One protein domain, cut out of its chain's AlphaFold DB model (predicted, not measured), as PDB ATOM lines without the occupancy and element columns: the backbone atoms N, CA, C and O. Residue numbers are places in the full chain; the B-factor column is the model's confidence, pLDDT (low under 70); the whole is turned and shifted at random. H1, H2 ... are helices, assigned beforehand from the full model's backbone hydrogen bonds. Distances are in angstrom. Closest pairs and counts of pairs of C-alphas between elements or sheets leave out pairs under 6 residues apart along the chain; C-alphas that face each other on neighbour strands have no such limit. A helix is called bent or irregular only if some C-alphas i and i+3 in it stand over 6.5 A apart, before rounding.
ATOM      1  N   LYS A   5     227.710 162.018 104.160       92.81
ATOM      2  CA  LYS A   5     228.370 160.796 103.669       92.81
ATOM      3  C   LYS A   5     227.714 160.245 102.413       92.81
ATOM      4  O   LYS A   5     228.415 159.830 101.487       92.81
ATOM      5  N   ILE A   6     226.379 160.221 102.366       92.12
ATOM      6  CA  ILE A   6     225.680 159.746 101.170       92.12
ATOM      7  C   ILE A   6     225.844 160.734 100.019       92.12
ATOM      8  O   ILE A   6     226.093 160.287  98.906       92.12
ATOM      9  N   GLU A   7     225.794 162.042 100.278       93.31
ATOM     10  CA  GLU A   7     226.041 163.081  99.272       93.31
ATOM     11  C   GLU A   7     227.436 162.920  98.659       93.31
ATOM     12  O   GLU A   7     227.549 162.706  97.454       93.31
ATOM     13  N   THR A   8     228.476 162.853  99.496       95.31
ATOM     14  CA  THR A   8     229.862 162.647  99.042       95.31
ATOM     15  C   THR A   8     230.016 161.355  98.231       95.31
ATOM     16  O   THR A   8     230.685 161.324  97.199       95.31
ATOM     17  N   CYS A   9     229.383 160.262  98.667       94.88
ATOM     18  CA  CYS A   9     229.449 158.990  97.947       94.88
ATOM     19  C   CYS A   9     228.747 159.055  96.583       94.88
ATOM     20  O   CYS A   9     229.247 158.510  95.596       94.88
ATOM     21  N   LEU A  10     227.588 159.713  96.514       94.56
ATOM     22  CA  LEU A  10     226.842 159.880  95.270       94.56
ATOM     23  C   LEU A  10     227.594 160.776  94.282       94.56
ATOM     24  O   LEU A  10     227.629 160.445  93.098       94.56
ATOM     25  N   GLU A  11     228.246 161.838  94.757       96.00
ATOM     26  CA  GLU A  11     229.124 162.684  93.941       96.00
ATOM     27  C   GLU A  11     230.264 161.873  93.317       96.00
ATOM     28  O   GLU A  11     230.491 161.951  92.111       96.00
ATOM     29  N   GLN A  12     230.931 161.022  94.103       96.38
ATOM     30  CA  GLN A  12     231.976 160.130  93.590       96.38
ATOM     31  C   GLN A  12     231.433 159.165  92.530       96.38
ATOM     32  O   GLN A  12     232.009 159.049  91.450       96.38
ATOM     33  N   CYS A  13     230.291 158.519  92.793       96.44
ATOM     34  CA  CYS A  13     229.636 157.649  91.816       96.44
ATOM     35  C   CYS A  13     229.282 158.385  90.514       96.44
ATOM     36  O   CYS A  13     229.365 157.797  89.438       96.44
ATOM     37  N   PHE A  14     228.872 159.650  90.610       96.12
ATOM     38  CA  PHE A  14     228.520 160.469  89.457       96.12
ATOM     39  C   PHE A  14     229.750 160.852  88.624       96.12
ATOM     40  O   PHE A  14     229.698 160.786  87.398       96.12
ATOM     41  N   ILE A  15     230.859 161.211  89.280       96.94
ATOM     42  CA  ILE A  15     232.135 161.522  88.619       96.94
ATOM     43  C   ILE A  15     232.713 160.281  87.927       96.94
ATOM     44  O   ILE A  15     233.251 160.396  86.828       96.94
ATOM     45  N   GLU A  16     232.605 159.104  88.550       95.81
ATOM     46  CA  GLU A  16     233.089 157.845  87.972       95.81
ATOM     47  C   GLU A  16     232.299 157.437  86.719       95.81
ATOM     48  O   GLU A  16     232.897 157.107  85.696       95.81
ATOM     49  N   ASP A  17     230.965 157.432  86.802       93.56
ATOM     50  CA  ASP A  17     230.086 157.059  85.692       93.56
ATOM     51  C   ASP A  17     228.666 157.601  85.912       93.56
ATOM     52  O   ASP A  17     227.800 156.961  86.523       93.56
ATOM     53  N   ALA A  18     228.406 158.787  85.363       93.62
ATOM     54  CA  ALA A  18     227.117 159.457  85.481       93.62
ATOM     55  C   ALA A  18     225.940 158.633  84.920       93.62
ATOM     56  O   ALA A  18     224.826 158.727  85.440       93.62
ATOM     57  N   LEU A  19     226.160 157.797  83.894       95.62
ATOM     58  CA  LEU A  19     225.091 156.998  83.276       95.62
ATOM     59  C   LEU A  19     224.717 155.777  84.121       95.62
ATOM     60  O   LEU A  19     223.573 155.319  84.077       95.62
ATOM     61  N   HIS A  20     225.649 155.277  84.933       92.38
ATOM     62  CA  HIS A  20     225.438 154.117  85.799       92.38
ATOM     63  C   HIS A  20     225.496 154.448  87.295       92.38
ATOM     64  O   HIS A  20     225.619 153.534  88.122       92.38
ATOM     65  N   MET A  21     225.303 155.720  87.666       93.12
ATOM     66  CA  MET A  21     225.319 156.195  89.056       93.12
ATOM     67  C   MET A  21     224.460 155.320  89.983       93.12
ATOM     68  O   MET A  21     224.890 154.956  91.074       93.12
ATOM     69  N   ASN A  22     223.276 154.887  89.530       89.81
ATOM     70  CA  ASN A  22     222.381 154.022  90.308       89.81
ATOM     71  C   ASN A  22     223.007 152.666  90.681       89.81
ATOM     72  O   ASN A  22     222.767 152.150  91.775       89.81
ATOM     73  N   SER A  23     223.807 152.069  89.793       93.69
ATOM     74  CA  SER A  23     224.504 150.802  90.060       93.69
ATOM     75  C   SER A  23     225.561 150.986  91.152       93.69
ATOM     76  O   SER A  23     225.638 150.187  92.090       93.69
ATOM     77  N   CYS A  24     226.322 152.080  91.070       94.19
ATOM     78  CA  CYS A  24     227.314 152.461  92.071       94.19
ATOM     79  C   CYS A  24     226.659 152.773  93.427       94.19
ATOM     80  O   CYS A  24     227.009 152.156  94.436       94.19
ATOM     81  N   ALA A  25     225.626 153.620  93.441       92.31
ATOM     82  CA  ALA A  25     224.899 154.025  94.641       92.31
ATOM     83  C   ALA A  25     224.314 152.830  95.410       92.31
ATOM     84  O   ALA A  25     224.506 152.711  96.621       92.31
ATOM     85  N   ARG A  26     223.675 151.881  94.706       89.75
ATOM     86  CA  ARG A  26     223.119 150.662  95.325       89.75
ATOM     87  C   ARG A  26     224.191 149.789  95.970       89.75
ATOM     88  O   ARG A  26     223.933 149.160  96.999       89.75
ATOM     89  N   LYS A  27     225.378 149.722  95.365       89.62
ATOM     90  CA  LYS A  27     226.492 148.920  95.878       89.62
ATOM     91  C   LYS A  27     227.195 149.603  97.047       89.62
ATOM     92  O   LYS A  27     227.504 148.916  98.017       89.62
ATOM     93  N   ARG A  28     227.430 150.914  96.960       91.38
ATOM     94  CA  ARG A  28     228.359 151.643  97.838       91.38
ATOM     95  C   ARG A  28     227.683 152.626  98.792       91.38
ATOM     96  O   ARG A  28     228.048 152.661  99.956       91.38
ATOM     97  N   CYS A  29     226.698 153.393  98.328       91.50
ATOM     98  CA  CYS A  29     226.223 154.578  99.051       91.50
ATOM     99  C   CYS A  29     225.003 154.327  99.939       91.50
ATOM    100  O   CYS A  29     224.848 154.999 100.953       91.50
ATOM    101  N   ASN A  30     224.166 153.335  99.610       88.00
ATOM    102  CA  ASN A  30     222.959 153.027 100.389       88.00
ATOM    103  C   ASN A  30     223.236 152.745 101.873       88.00
ATOM    104  O   ASN A  30     222.334 152.896 102.687       88.00
ATOM    105  N   VAL A  31     224.457 152.341 102.235       86.69
ATOM    106  CA  VAL A  31     224.814 152.087 103.633       86.69
ATOM    107  C   VAL A  31     224.762 153.350 104.494       86.69
ATOM    108  O   VAL A  31     224.312 153.286 105.634       86.69
ATOM    109  N   TYR A  32     225.104 154.504 103.919       89.19
ATOM    110  CA  TYR A  32     225.093 155.800 104.600       89.19
ATOM    111  C   TYR A  32     223.675 156.339 104.855       89.19
ATOM    112  O   TYR A  32     223.475 157.299 105.589       89.19
ATOM    113  N   CYS A  33     222.644 155.702 104.287       85.94
ATOM    114  CA  CYS A  33     221.262 155.958 104.696       85.94
ATOM    115  C   CYS A  33     220.950 155.416 106.096       85.94
ATOM    116  O   CYS A  33     219.917 155.784 106.650       85.94
ATOM    117  N   TYR A  34     221.757 154.486 106.616       84.19
ATOM    118  CA  TYR A  34     221.431 153.655 107.780       84.19
ATOM    119  C   TYR A  34     222.521 153.665 108.864       84.19
ATOM    120  O   TYR A  34     222.421 152.914 109.833       84.19
ATOM    121  N   ASP A  35     223.548 154.507 108.725       81.88
ATOM    122  CA  ASP A  35     224.640 154.679 109.692       81.88
ATOM    123  C   ASP A  35     224.456 155.926 110.580       81.88
ATOM    124  O   ASP A  35     225.432 156.509 111.054       81.88
ATOM    125  N   ASP A  36     223.198 156.328 110.781       78.44
ATOM    126  CA  ASP A  36     222.752 157.502 111.544       78.44
ATOM    127  C   ASP A  36     223.175 158.875 110.973       78.44
ATOM    128  O   ASP A  36     222.794 159.904 111.529       78.44
ATOM    129  N   ASP A  37     223.871 158.918 109.828       83.69
ATOM    130  CA  ASP A  37     224.313 160.159 109.168       83.69
ATOM    131  C   ASP A  37     223.162 160.929 108.499       83.69
ATOM    132  O   ASP A  37     223.179 162.154 108.427       83.69
ATOM    133  N   CYS A  38     222.124 160.216 108.045       86.94
ATOM    134  CA  CYS A  38     220.998 160.796 107.314       86.94
ATOM    135  C   CYS A  38     219.635 160.434 107.939       86.94
ATOM    136  O   CYS A  38     218.983 159.465 107.522       86.94
ATOM    137  N   PRO A  39     219.127 161.231 108.905       86.06
ATOM    138  CA  PRO A  39     217.863 160.955 109.595       86.06
ATOM    139  C   PRO A  39     216.654 160.857 108.658       86.06
ATOM    140  O   PRO A  39     215.697 160.134 108.942       86.06
ATOM    141  N   TYR A  40     216.689 161.566 107.526       86.62
ATOM    142  CA  TYR A  40     215.607 161.564 106.547       86.62
ATOM    143  C   TYR A  40     215.403 160.188 105.899       86.62
ATOM    144  O   TYR A  40     214.272 159.698 105.818       86.62
ATOM    145  N   CYS A  41     216.488 159.534 105.480       85.69
ATOM    146  CA  CYS A  41     216.432 158.216 104.851       85.69
ATOM    147  C   CYS A  41     215.902 157.161 105.824       85.69
ATOM    148  O   CYS A  41     214.969 156.418 105.495       85.69
ATOM    149  N   VAL A  42     216.426 157.166 107.054       87.69
ATOM    150  CA  VAL A  42     215.941 156.302 108.137       87.69
ATOM    151  C   VAL A  42     214.460 156.558 108.406       87.69
ATOM    152  O   VAL A  42     213.693 155.607 108.539       87.69
ATOM    153  N   TYR A  43     214.022 157.819 108.440       90.25
ATOM    154  CA  TYR A  43     212.626 158.175 108.698       90.25
ATOM    155  C   TYR A  43     211.654 157.598 107.659       90.25
ATOM    156  O   TYR A  43     210.610 157.046 108.030       90.25
ATOM    157  N   VAL A  44     211.975 157.698 106.365       89.81
ATOM    158  CA  VAL A  44     211.126 157.148 105.295       89.81
ATOM    159  C   VAL A  44     211.048 155.624 105.399       89.81
ATOM    160  O   VAL A  44     209.943 155.073 105.422       89.81
ATOM    161  N   ALA A  45     212.197 154.954 105.537       90.38
ATOM    162  CA  ALA A  45     212.259 153.503 105.699       90.38
ATOM    163  C   ALA A  45     211.470 153.042 106.935       90.38
ATOM    164  O   ALA A  45     210.645 152.132 106.846       90.38
ATOM    165  N   LYS A  46     211.647 153.736 108.064       92.75
ATOM    166  CA  LYS A  46     210.944 153.485 109.323       92.75
ATOM    167  C   LYS A  46     209.435 153.587 109.162       92.75
ATOM    168  O   LYS A  46     208.718 152.690 109.597       92.75
ATOM    169  N   ARG A  47     208.923 154.645 108.523       95.31
ATOM    170  CA  ARG A  47     207.473 154.805 108.315       95.31
ATOM    171  C   ARG A  47     206.871 153.635 107.542       95.31
ATOM    172  O   ARG A  47     205.854 153.093 107.972       95.31
ATOM    173  N   ILE A  48     207.487 153.257 106.423       95.19
ATOM    174  CA  ILE A  48     206.987 152.174 105.567       95.19
ATOM    175  C   ILE A  48     207.078 150.836 106.305       95.19
ATOM    176  O   ILE A  48     206.092 150.102 106.365       95.19
ATOM    177  N   PHE A  49     208.224 150.561 106.931       95.56
ATOM    178  CA  PHE A  49     208.448 149.333 107.687       95.56
ATOM    179  C   PHE A  49     207.414 149.161 108.797       95.56
ATOM    180  O   PHE A  49     206.767 148.123 108.884       95.56
ATOM    181  N   LEU A  50     207.216 150.183 109.633       96.69
ATOM    182  CA  LEU A  50     206.285 150.103 110.758       96.69
ATOM    183  C   LEU A  50     204.842 149.932 110.307       96.69
ATOM    184  O   LEU A  50     204.099 149.203 110.960       96.69
ATOM    185  N   ARG A  51     204.449 150.589 109.210       97.44
ATOM    186  CA  ARG A  51     203.119 150.424 108.627       97.44
ATOM    187  C   ARG A  51     202.885 148.963 108.243       97.44
ATOM    188  O   ARG A  51     201.995 148.334 108.805       97.44
ATOM    189  N   ILE A  52     203.734 148.416 107.374       96.62
ATOM    190  CA  ILE A  52     203.608 147.035 106.881       96.62
ATOM    191  C   ILE A  52     203.725 146.037 108.036       96.62
ATOM    192  O   ILE A  52     202.947 145.090 108.122       96.62
ATOM    193  N   CYS A  53     204.670 146.268 108.951       96.62
ATOM    194  CA  CYS A  53     204.909 145.394 110.091       96.62
ATOM    195  C   CYS A  53     203.671 145.250 110.979       96.62
ATOM    196  O   CYS A  53     203.329 144.143 111.393       96.62
ATOM    197  N   ARG A  54     202.983 146.365 111.245       95.19
ATOM    198  CA  ARG A  54     201.766 146.388 112.062       95.19
ATOM    199  C   ARG A  54     200.571 145.812 111.312       95.19
ATOM    200  O   ARG A  54     199.869 144.988 111.885       95.19
ATOM    201  N   GLU A  55     200.376 146.200 110.050       97.00
ATOM    202  CA  GLU A  55     199.284 145.702 109.197       97.00
ATOM    203  C   GLU A  55     199.314 144.170 109.067       97.00
ATOM    204  O   GLU A  55     198.267 143.530 109.082       97.00
ATOM    205  N   ASN A  56     200.510 143.578 109.007       95.31
ATOM    206  CA  ASN A  56     200.699 142.135 108.825       95.31
ATOM    207  C   ASN A  56     201.073 141.393 110.115       95.31
ATOM    208  O   ASN A  56     201.327 140.193 110.074       95.31
ATOM    209  N   ASN A  57     201.133 142.095 111.253       92.38
ATOM    210  CA  ASN A  57     201.503 141.525 112.550       92.38
ATOM    211  C   ASN A  57     202.810 140.703 112.487       92.38
ATOM    212  O   ASN A  57     202.905 139.616 113.056       92.38
ATOM    213  N   ILE A  58     203.807 141.232 111.765       94.50
ATOM    214  CA  ILE A  58     205.034 140.521 111.369       94.50
ATOM    215  C   ILE A  58     205.740 139.812 112.539       94.50
ATOM    216  O   ILE A  58     206.102 138.653 112.357       94.50
ATOM    217  N   PRO A  59     205.896 140.407 113.744       90.62
ATOM    218  CA  PRO A  59     206.558 139.731 114.866       90.62
ATOM    219  C   PRO A  59     205.852 138.457 115.357       90.62
ATOM    220  O   PRO A  59     206.448 137.681 116.090       90.62
ATOM    221  N   LYS A  60     204.581 138.239 114.989       88.94
ATOM    222  CA  LYS A  60     203.819 137.032 115.345       88.94
ATOM    223  C   LYS A  60     203.788 135.983 114.232       88.94
ATOM    224  O   LYS A  60     203.137 134.953 114.402       88.94
ATOM    225  N   LEU A  61     204.429 136.235 113.090       90.50
ATOM    226  CA  LEU A  61     204.487 135.248 112.016       90.50
ATOM    227  C   LEU A  61     205.358 134.049 112.434       90.50
ATOM    228  O   LEU A  61     206.407 134.255 113.043       90.50
ATOM    229  N   PRO A  62     204.993 132.805 112.067       89.88
ATOM    230  CA  PRO A  62     205.707 131.601 112.516       89.88
ATOM    231  C   PRO A  62     207.194 131.561 112.143       89.88
ATOM    232  O   PRO A  62     207.996 130.942 112.832       89.88
ATOM    233  N   ASN A  63     207.566 132.210 111.038       88.00
ATOM    234  CA  ASN A  63     208.935 132.282 110.528       88.00
ATOM    235  C   ASN A  63     209.722 133.496 111.052       88.00
ATOM    236  O   ASN A  63     210.895 133.650 110.721       88.00
ATOM    237  N   VAL A  64     209.091 134.365 111.842       84.62
ATOM    238  CA  VAL A  64     209.717 135.544 112.436       84.62
ATOM    239  C   VAL A  64     209.974 135.225 113.903       84.62
ATOM    240  O   VAL A  64     209.148 135.476 114.772       84.62
ATOM    241  N   ASN A  65     211.134 134.629 114.184       82.94
ATOM    242  CA  ASN A  65     211.571 134.334 115.551       82.94
ATOM    243  C   ASN A  65     212.074 135.614 116.245       82.94
ATOM    244  O   ASN A  65     213.265 135.763 116.515       82.94
ATOM    245  N   PHE A  66     211.179 136.580 116.459       87.69
ATOM    246  CA  PHE A  66     211.504 137.865 117.067       87.69
ATOM    247  C   PHE A  66     210.505 138.207 118.170       87.69
ATOM    248  O   PHE A  66     209.323 138.420 117.910       87.69
ATOM    249  N   ASN A  67     210.993 138.302 119.406       86.44
ATOM    250  CA  ASN A  67     210.180 138.717 120.541       86.44
ATOM    251  C   ASN A  67     210.343 140.227 120.769       86.44
ATOM    252  O   ASN A  67     211.381 140.674 121.252       86.44
ATOM    253  N   GLY A  68     209.334 141.013 120.393       90.81
ATOM    254  CA  GLY A  68     209.349 142.467 120.548       90.81
ATOM    255  C   GLY A  68     208.309 143.176 119.686       90.81
ATOM    256  O   GLY A  68     207.489 142.553 119.008       90.81
ATOM    257  N   SER A  69     208.332 144.506 119.711       94.38
ATOM    258  CA  SER A  69     207.465 145.336 118.876       94.38
ATOM    259  C   SER A  69     208.027 145.509 117.459       94.38
ATOM    260  O   SER A  69     209.204 145.283 117.190       94.38
ATOM    261  N   CYS A  70     207.200 146.012 116.537       95.38
ATOM    262  CA  CYS A  70     207.662 146.414 115.202       95.38
ATOM    263  C   CYS A  70     208.767 147.483 115.224       95.38
ATOM    264  O   CYS A  70     209.562 147.558 114.291       95.38
ATOM    265  N   MET A  71     208.804 148.320 116.266       94.50
ATOM    266  CA  MET A  71     209.882 149.293 116.457       94.50
ATOM    267  C   MET A  71     211.194 148.599 116.801       94.50
ATOM    268  O   MET A  71     212.225 148.932 116.222       94.50
ATOM    269  N   ASP A  72     211.138 147.615 117.697       94.31
ATOM    270  CA  ASP A  72     212.309 146.835 118.096       94.31
ATOM    271  C   ASP A  72     212.848 146.042 116.906       94.31
ATOM    272  O   ASP A  72     214.052 146.045 116.659       94.31
ATOM    273  N   LEU A  73     211.953 145.448 116.106       93.25
ATOM    274  CA  LEU A  73     212.325 144.717 114.897       93.25
ATOM    275  C   LEU A  73     212.995 145.627 113.859       93.25
ATOM    276  O   LEU A  73     213.990 145.239 113.257       93.25
ATOM    277  N   PHE A  74     212.486 146.846 113.661       93.12
ATOM    278  CA  PHE A  74     213.111 147.810 112.753       93.12
ATOM    279  C   PHE A  74     214.533 148.172 113.199       93.12
ATOM    280  O   PHE A  74     215.466 148.118 112.401       93.12
ATOM    281  N   ASN A  75     214.706 148.499 114.483       90.81
ATOM    282  CA  ASN A  75     216.013 148.842 115.041       90.81
ATOM    283  C   ASN A  75     216.989 147.657 114.961       90.81
ATOM    284  O   ASN A  75     218.164 147.848 114.655       90.81
ATOM    285  N   TYR A  76     216.497 146.436 115.192       90.69
ATOM    286  CA  TYR A  76     217.270 145.209 115.024       90.69
ATOM    287  C   TYR A  76     217.755 145.048 113.578       90.69
ATOM    288  O   TYR A  76     218.953 144.916 113.348       90.69
ATOM    289  N   VAL A  77     216.855 145.148 112.592       89.56
ATOM    290  CA  VAL A  77     217.200 145.023 111.163       89.56
ATOM    291  C   VAL A  77     218.210 146.083 110.725       89.56
ATOM    292  O   VAL A  77     219.148 145.761 109.997       89.56
ATOM    293  N   LEU A  78     218.057 147.332 111.175       87.69
ATOM    294  CA  LEU A  78     219.029 148.388 110.885       87.69
ATOM    295  C   LEU A  78     220.412 148.069 111.455       87.69
ATOM    296  O   LEU A  78     221.412 148.211 110.755       87.69
ATOM    297  N   LYS A  79     220.471 147.603 112.707       84.25
ATOM    298  CA  LYS A  79     221.732 147.230 113.350       84.25
ATOM    299  C   LYS A  79     222.428 146.089 112.605       84.25
ATOM    300  O   LYS A  79     223.626 146.188 112.351       84.25
ATOM    301  N   GLU A  80     221.684 145.053 112.219       84.69
ATOM    302  CA  GLU A  80     222.213 143.921 111.447       84.69
ATOM    303  C   GLU A  80     222.717 144.356 110.066       84.69
ATOM    304  O   GLU A  80     223.805 143.963 109.646       84.69
ATOM    305  N   TYR A  81     221.971 145.223 109.376       81.56
ATOM    306  CA  TYR A  81     222.377 145.767 108.081       81.56
ATOM    307  C   TYR A  81     223.700 146.544 108.171       81.56
ATOM    308  O   TYR A  81     224.599 146.348 107.349       81.56
ATOM    309  N   SER A  82     223.846 147.383 109.200       75.75
ATOM    310  CA  SER A  82     225.069 148.152 109.446       75.75
ATOM    311  C   SER A  82     226.238 147.276 109.921       75.75
ATOM    312  O   SER A  82     227.394 147.611 109.661       75.75
ATOM    313  N   ALA A  83     225.968 146.147 110.587       77.44
ATOM    314  CA  ALA A  83     226.986 145.196 111.033       77.44
ATOM    315  C   ALA A  83     227.500 144.291 109.898       77.44
ATOM    316  O   ALA A  83     228.711 144.150 109.738       77.44
ATOM    317  N   GLY A  84     226.610 143.731 109.072       69.12
ATOM    318  CA  GLY A  84     226.957 142.790 107.995       69.12
ATOM    319  C   GLY A  84     227.718 143.397 106.809       69.12
ATOM    320  O   GLY A  84     228.146 142.673 105.919       69.12
ATOM    321  N   ARG A  85     227.890 144.722 106.776       61.88
ATOM    322  CA  ARG A  85     228.706 145.448 105.784       61.88
ATOM    323  C   ARG A  85     230.091 145.853 106.308       61.88
ATOM    324  O   ARG A  85     230.854 146.442 105.549       61.88
TER     325      ARG A  85
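AT A GLANCE: This is residues 5 to 85 of the 87 residues of the protein "BMA-DCT-5" of Brugia malayi (UniProt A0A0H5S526). Two pairs of helices stand end to end: a helical hairpin of H1 and H2 at one end, and a V of H4 and H5 at the other, with the short H3 between the pairs, at the open mouth of the V. The legs of the V meet where H4 ends and H5 begins, and a loop of residues 56 to 69 lies at that far end. The printed part has 81 residues with five named helices, H1 to H5 in chain order, and no named strand; its class is all helix. It is loose, with a radius of gyration of the C-alphas of 15.4 A, and spans 46 by 23 by 22 A, only just a rod.

IN THESE COORDINATES: H1, residues 5 to 16, begins at C-alpha 5 (228.370, 160.796, 103.669) and is 16.7 A long. H2 is residues 18 to 28, and is irregular: C-alphas 19 and 22 are 8.1 A apart. H3 is residues 30 to 33. H4, residues 39 to 55, is the longest at 24.0 A. H5, residues 70 to 83, is 19.8 A long and ends at C-alpha 83 (226.986, 145.196, 111.033).

HOW THE PARTS SIT: H1, with residues 9 to 14 alone, touches H2 in the hairpin, opposite ways at a steep tilt of 42 degrees; the closest C-alphas, of Cys 13 and Met 21, are 5.3 A apart. H1 touches H3 with residues 5 to 6 alone, closest at the C-alphas of Ile 6 and Tyr 32, 5.3 A. H3 and H4 only just touch, and only at the corner, with 3 pairs of C-alphas within 8 A. H5, with residues 70 to 74 alone, touches H4 at a steep tilt of 48 degrees, opposite ways; the closest C-alphas, of Cys 53 and Cys 70, are 5.9 A apart. H1 and H2 are apart from H4 and H5. Every O i to N i+4 pair is within hydrogen-bond range in H1, H4 and H5, and 5 of 7 are in H2; H3 is too short for such a pair.

THE WHOLE: The C-alphas farthest apart, of Ile 15 and Pro 62, are 46.5 A apart. The printed part has no cut, and the link from H4 to H5 is long. The mean pLDDT of the printed part is 90.1, and residues 84 to 85 are under 70.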